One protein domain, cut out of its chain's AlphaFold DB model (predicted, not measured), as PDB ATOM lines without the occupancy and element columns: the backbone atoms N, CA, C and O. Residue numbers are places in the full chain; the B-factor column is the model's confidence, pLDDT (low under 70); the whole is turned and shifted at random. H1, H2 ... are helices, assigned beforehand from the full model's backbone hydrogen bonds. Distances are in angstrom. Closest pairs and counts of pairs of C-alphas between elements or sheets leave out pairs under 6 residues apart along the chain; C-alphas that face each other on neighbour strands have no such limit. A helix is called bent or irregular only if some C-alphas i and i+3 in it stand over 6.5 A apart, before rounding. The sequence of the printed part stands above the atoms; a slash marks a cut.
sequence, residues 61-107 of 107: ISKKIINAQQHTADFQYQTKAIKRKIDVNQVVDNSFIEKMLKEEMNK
ATOM      1  N   ILE A  61     -50.647  48.455  45.149       96.62
ATOM      2  CA  ILE A  61     -49.803  49.570  45.557       96.62
ATOM      3  C   ILE A  61     -48.934  49.971  44.366       96.62
ATOM      4  O   ILE A  61     -48.113  49.199  43.872       96.62
ATOM      5  N   SER A  62     -49.133  51.197  43.884       96.69
ATOM      6  CA  SER A  62     -48.392  51.719  42.734       96.69
ATOM      7  C   SER A  62     -46.927  52.017  43.071       96.69
ATOM      8  O   SER A  62     -46.596  52.367  44.204       96.69
ATOM      9  N   LYS A  63     -46.061  52.027  42.048       96.75
ATOM     10  CA  LYS A  63     -44.659  52.471  42.181       96.75
ATOM     11  C   LYS A  63     -44.531  53.868  42.796       96.75
ATOM     12  O   LYS A  63     -43.618  54.112  43.571       96.75
ATOM     13  N   LYS A  64     -45.465  54.780  42.497       97.25
ATOM     14  CA  LYS A  64     -45.487  56.125  43.093       97.25
ATOM     15  C   LYS A  64     -45.644  56.062  44.616       97.25
ATOM     16  O   LYS A  64     -44.945  56.784  45.319       97.25
ATOM     17  N   ILE A  65     -46.538  55.204  45.112       96.50
ATOM     18  CA  ILE A  65     -46.762  55.016  46.554       96.50
ATOM     19  C   ILE A  65     -45.554  54.328  47.195       96.50
ATOM     20  O   ILE A  65     -45.096  54.782  48.238       96.50
ATOM     21  N   ILE A  66     -44.995  53.300  46.548       97.81
ATOM     22  CA  ILE A  66     -43.769  52.626  47.011       97.81
ATOM     23  C   ILE A  66     -42.625  53.638  47.158       97.81
ATOM     24  O   ILE A  66     -41.988  53.693  48.205       97.81
ATOM     25  N   ASN A  67     -42.413  54.494  46.156       98.06
ATOM     26  CA  ASN A  67     -41.372  55.523  46.193       98.06
ATOM     27  C   ASN A  67     -41.617  56.556  47.301       98.06
ATOM     28  O   ASN A  67     -40.684  56.911  48.017       98.06
ATOM     29  N   ALA A  68     -42.861  57.012  47.477       98.12
ATOM     30  CA  ALA A  68     -43.210  57.936  48.556       98.12
ATOM     31  C   ALA A  68     -42.930  57.322  49.938       98.12
ATOM     32  O   ALA A  68     -42.311  57.960  50.789       98.12
ATOM     33  N   GLN A  69     -43.302  56.056  50.132       97.81
ATOM     34  CA  GLN A  69     -43.042  55.328  51.369       97.81
ATOM     35  C   GLN A  69     -41.540  55.077  51.578       97.81
ATOM     36  O   GLN A  69     -41.063  55.150  52.709       97.81
ATOM     37  N   GLN A  70     -40.776  54.844  50.504       98.50
ATOM     38  CA  GLN A  70     -39.319  54.730  50.577       98.50
ATOM     39  C   GLN A  70     -38.692  56.043  51.052       98.50
ATOM     40  O   GLN A  70     -37.846  56.019  51.941       98.50
ATOM     41  N   HIS A  71     -39.151  57.192  50.544       98.44
ATOM     42  CA  HIS A  71     -38.681  58.501  51.017       98.44
ATOM     43  C   HIS A  71     -38.984  58.704  52.506       98.44
ATOM     44  O   HIS A  71     -38.137  59.202  53.248       98.44
ATOM     45  N   THR A  72     -40.163  58.279  52.974       98.25
ATOM     46  CA  THR A  72     -40.497  58.298  54.405       98.25
ATOM     47  C   THR A  72     -39.574  57.393  55.224       98.25
ATOM     48  O   THR A  72     -39.071  57.826  56.260       98.25
ATOM     49  N   ALA A  73     -39.308  56.166  54.767       98.31
ATOM     50  CA  ALA A  73     -38.413  55.234  55.452       98.31
ATOM     51  C   ALA A  73     -36.970  55.765  55.518       98.31
ATOM     52  O   ALA A  73     -36.332  55.700  56.572       98.31
ATOM     53  N   ASP A  74     -36.475  56.353  54.428       98.50
ATOM     54  CA  ASP A  74     -35.143  56.958  54.367       98.50
ATOM     55  C   ASP A  74     -35.028  58.155  55.322       98.50
ATOM     56  O   ASP A  74     -34.065  58.237  56.086       98.50
ATOM     57  N   PHE A  75     -36.034  59.038  55.352       98.56
ATOM     58  CA  PHE A  75     -36.095  60.158  56.297       98.56
ATOM     59  C   PHE A  75     -36.088  59.679  57.757       98.56
ATOM     60  O   PHE A  75     -35.343  60.198  58.593       98.56
ATOM     61  N   GLN A  76     -36.879  58.653  58.077       98.50
ATOM     62  CA  GLN A  76     -36.920  58.073  59.422       98.50
ATOM     63  C   GLN A  76     -35.586  57.428  59.815       98.50
ATOM     64  O   GLN A  76     -35.194  57.487  60.981       98.50
ATOM     65  N   TYR A  77     -34.872  56.824  58.864       98.44
ATOM     66  CA  TYR A  77     -33.549  56.259  59.117       98.44
ATOM     67  C   TYR A  77     -32.507  57.359  59.360       98.44
ATOM     68  O   TYR A  77     -31.768  57.303  60.343       98.44
ATOM     69  N   GLN A  78     -32.494  58.403  58.521       98.31
ATOM     70  CA  GLN A  78     -31.595  59.557  58.660       98.31
ATOM     71  C   GLN A  78     -31.774  60.277  60.003       98.31
ATOM     72  O   GLN A  78     -30.795  60.620  60.663       98.31
ATOM     73  N   THR A  79     -33.023  60.455  60.438       98.38
ATOM     74  CA  THR A  79     -33.369  61.081  61.727       98.38
ATOM     75  C   THR A  79     -33.246  60.131  62.922       98.38
ATOM     76  O   THR A  79     -33.510  60.534  64.054       98.38
ATOM     77  N   LYS A  80     -32.820  58.878  62.699       98.00
ATOM     78  CA  LYS A  80     -32.696  57.811  63.710       98.00
ATOM     79  C   LYS A  80     -34.016  57.436  64.405       98.00
ATOM     80  O   LYS A  80     -33.986  56.768  65.438       98.00
ATOM     81  N   ALA A  81     -35.163  57.805  63.828       98.19
ATOM     82  CA  ALA A  81     -36.478  57.338  64.267       98.19
ATOM     83  C   ALA A  81     -36.636  55.819  64.060       98.19
ATOM     84  O   ALA A  81     -37.279  55.145  64.864       98.19
ATOM     85  N   ILE A  82     -35.988  55.266  63.026       97.75
ATOM     86  CA  ILE A  82     -35.804  53.821  62.848       97.75
ATOM     87  C   ILE A  82     -34.317  53.464  62.816       97.75
ATOM     88  O   ILE A  82     -33.480  54.216  62.327       97.75
ATOM     89  N   LYS A  83     -33.983  52.280  63.338       97.25
ATOM     90  CA  LYS A  83     -32.589  51.820  63.488       97.25
ATOM     91  C   LYS A  83     -32.047  51.069  62.273       97.25
ATOM     92  O   LYS A  83     -30.853  50.805  62.202       97.25
ATOM     93  N   ARG A  84     -32.924  50.649  61.362       96.94
ATOM     94  CA  ARG A  84     -32.578  49.813  60.210       96.94
ATOM     95  C   ARG A  84     -33.084  50.477  58.947       96.94
ATOM     96  O   ARG A  84     -34.203  50.983  58.935       96.94
ATOM     97  N   LYS A  85     -32.267  50.437  57.898       96.62
ATOM     98  CA  LYS A  85     -32.705  50.818  56.562       96.62
ATOM     99  C   LYS A  85     -33.710  49.780  56.060       96.62
ATOM    100  O   LYS A  85     -33.497  48.583  56.240       96.62
ATOM    101  N   ILE A  86     -34.796  50.255  55.464       96.94
ATOM    102  CA  ILE A  86     -35.870  49.425  54.917       96.94
ATOM    103  C   ILE A  86     -35.875  49.620  53.403       96.94
ATOM    104  O   ILE A  86     -35.831  50.756  52.936       96.94
ATOM    105  N   ASP A  87     -35.928  48.521  52.655       97.06
ATOM    106  CA  ASP A  87     -36.288  48.530  51.237       97.06
ATOM    107  C   ASP A  87     -37.787  48.244  51.129       97.06
ATOM    108  O   ASP A  87     -38.246  47.136  51.416       97.06
ATOM    109  N   VAL A  88     -38.563  49.260  50.758       96.25
ATOM    110  CA  VAL A  88     -40.025  49.166  50.715       96.25
ATOM    111  C   VAL A  88     -40.492  48.163  49.657       96.25
ATOM    112  O   VAL A  88     -41.537  47.536  49.836       96.25
ATOM    113  N   ASN A  89     -39.713  47.927  48.597       94.69
ATOM    114  CA  ASN A  89     -40.077  46.938  47.576       94.69
ATOM    115  C   ASN A  89     -40.139  45.514  48.143       94.69
ATOM    116  O   ASN A  89     -40.870  44.687  47.613       94.69
ATOM    117  N   GLN A  90     -39.405  45.228  49.222       93.88
ATOM    118  CA  GLN A  90     -39.362  43.894  49.834       93.88
ATOM    119  C   GLN A  90     -40.516  43.632  50.806       93.88
ATOM    120  O   GLN A  90     -40.684  42.507  51.266       93.88
ATOM    121  N   VAL A  91     -41.300  44.658  51.153       91.38
ATOM    122  CA  VAL A  91     -42.404  44.546  52.123       91.38
ATOM    123  C   VAL A  91     -43.778  44.772  51.496       91.38
ATOM    124  O   VAL A  91     -44.790  44.673  52.188       91.38
ATOM    125  N   VAL A  92     -43.824  45.075  50.198       93.75
ATOM    126  CA  VAL A  92     -45.056  45.213  49.420       93.75
ATOM    127  C   VAL A  92     -45.211  43.990  48.530       93.75
ATOM    128  O   VAL A  92     -44.365  43.730  47.682       93.75
ATOM    129  N   ASP A  93     -46.325  43.280  48.688       94.69
ATOM    130  CA  ASP A  93     -46.680  42.144  47.844       94.69
ATOM    131  C   ASP A  93     -48.038  42.386  47.174       94.69
ATOM    132  O   ASP A  93     -49.100  42.251  47.787       94.69
ATOM    133  N   ASN A  94     -47.997  42.773  45.897       97.00
ATOM    134  CA  ASN A  94     -49.202  42.989  45.100       97.00
ATOM    135  C   ASN A  94     -49.802  41.682  44.553       97.00
ATOM    136  O   ASN A  94     -50.932  41.709  44.062       97.00
ATOM    137  N   SER A  95     -49.112  40.542  44.656       96.69
ATOM    138  CA  SER A  95     -49.561  39.295  44.025       96.69
ATOM    139  C   SER A  95     -50.931  38.838  44.542       96.69
ATOM    140  O   SER A  95     -51.763  38.362  43.768       96.69
ATOM    141  N   PHE A  96     -51.226  39.063  45.828       97.12
ATOM    142  CA  PHE A  96     -52.515  38.716  46.431       97.12
ATOM    143  C   PHE A  96     -53.676  39.555  45.894       97.12
ATOM    144  O   PHE A  96     -54.728  39.011  45.552       97.12
ATOM    145  N   ILE A  97     -53.504  40.878  45.815       97.44
ATOM    146  CA  ILE A  97     -54.554  41.779  45.328       97.44
ATOM    147  C   ILE A  97     -54.738  41.633  43.815       97.44
ATOM    148  O   ILE A  97     -55.869  41.631  43.339       97.44
ATOM    149  N   GLU A  98     -53.664  41.408  43.061       97.81
ATOM    150  CA  GLU A  98     -53.732  41.110  41.627       97.81
ATOM    151  C   GLU A  98     -54.462  39.789  41.356       97.81
ATOM    152  O   GLU A  98     -55.339  39.732  40.490       97.81
ATOM    153  N   LYS A  99     -54.166  38.739  42.135       97.44
ATOM    154  CA  LYS A  99     -54.891  37.464  42.066       97.44
ATOM    155  C   LYS A  99     -56.374  37.647  42.384       97.44
ATOM    156  O   LYS A  99     -57.212  37.152  41.635       97.44
ATOM    157  N   MET A 100     -56.698  38.392  43.443       97.06
ATOM    158  CA  MET A 100     -58.082  38.708  43.806       97.06
ATOM    159  C   MET A 100     -58.827  39.398  42.655       97.06
ATOM    160  O   MET A 100     -59.893  38.932  42.260       97.06
ATOM    161  N   LEU A 101     -58.242  40.450  42.073       96.19
ATOM    162  CA  LEU A 101     -58.853  41.204  40.973       96.19
ATOM    163  C   LEU A 101     -59.067  40.339  39.728       96.19
ATOM    164  O   LEU A 101     -60.130  40.401  39.114       96.19
ATOM    165  N   LYS A 102     -58.096  39.485  39.383       96.50
ATOM    166  CA  LYS A 102     -58.233  38.538  38.270       96.50
ATOM    167  C   LYS A 102     -59.370  37.540  38.503       96.50
ATOM    168  O   LYS A 102     -60.088  37.212  37.565       96.50
ATOM    169  N   GLU A 103     -59.539  37.047  39.729       95.06
ATOM    170  CA  GLU A 103     -60.634  36.134  40.075       95.06
ATOM    171  C   GLU A 103     -62.011  36.813  40.033       95.06
ATOM    172  O   GLU A 103     -62.980  36.155  39.671       95.06
ATOM    173  N   GLU A 104     -62.114  38.101  40.371       90.38
ATOM    174  CA  GLU A 104     -63.371  38.860  40.267       90.38
ATOM    175  C   GLU A 104     -63.729  39.226  38.819       90.38
ATOM    176  O   GLU A 104     -64.905  39.262  38.485       90.38
ATOM    177  N   MET A 105     -62.743  39.450  37.943       88.62
ATOM    178  CA  MET A 105     -62.986  39.718  36.513       88.62
ATOM    179  C   MET A 105     -63.498  38.500  35.730       88.62
ATOM    180  O   MET A 105     -64.091  38.670  34.671       88.62
ATOM    181  N   ASN A 106     -63.226  37.287  36.215       82.75
ATOM    182  CA  ASN A 106     -63.590  36.034  35.546       82.75
ATOM    183  C   ASN A 106     -64.912  35.429  36.064       82.75
ATOM    184  O   ASN A 106     -65.218  34.284  35.728       82.75
ATOM    185  N   LYS A 107     -65.645  36.150  36.918       73.19
ATOM    186  CA  LYS A 107     -66.977  35.784  37.415       73.19
ATOM    187  C   LYS A 107     -68.057  36.505  36.623       73.19
ATOM    188  O   LYS A 107     -69.111  35.870  36.416       73.19
TER     189      LYS A 107
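AT A GLANCE: This is residues 61 to 107 of the 107 residues of a protein of Escherichia coli (UniProt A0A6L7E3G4). One long helix, H1, has the chain folded back alongside it in a link with no named element, and a second, shorter helix, H2, continues the rod past the end where H1 begins. The last residues, 98 to 107, of which 98 to 105 belong to H2, stick out as a free arm that adds to the length. The printed part has 47 residues, with two named helices in the order H1, H2 and no named strand; its class is all helix. It is extended, with a radius of gyration of the C-alphas of 14.8 A, and spans 49 by 17 by 11 A.

HOW THE PARTS SIT: H1, residues 63 to 78, is the longest helix. A long link of 16 residues, 79 to 94, joins it to H2, residues 95 to 105. H1 and H2 are apart: no C-alpha of the one is within 8 A of the other. In both H1 and H2, every O i to N i+4 pair is within hydrogen-bond range.

IN THESE COORDINATES: H1 begins at C-alpha 63, (-44.659, 52.471, 42.181), and ends at C-alpha 78, (-31.595, 59.557, 58.660), a length of 22.2 A. H2 begins at C-alpha 95, (-49.561, 39.295, 44.025), and ends at C-alpha 105, (-62.986, 39.718, 36.513), a length of 15.4 A. Neither helix is bent.

THE WHOLE: The C-alphas of Thr 79 and Lys 107, the two farthest apart, are 48.6 A from each other. Without residues 98 to 107, which stand free, the body spans 33 by 16 by 10 A. The printed part has no cut and ends at the chain's last residue, Lys 107. The mean pLDDT of the printed part is 95.9, and no printed residue is under 70.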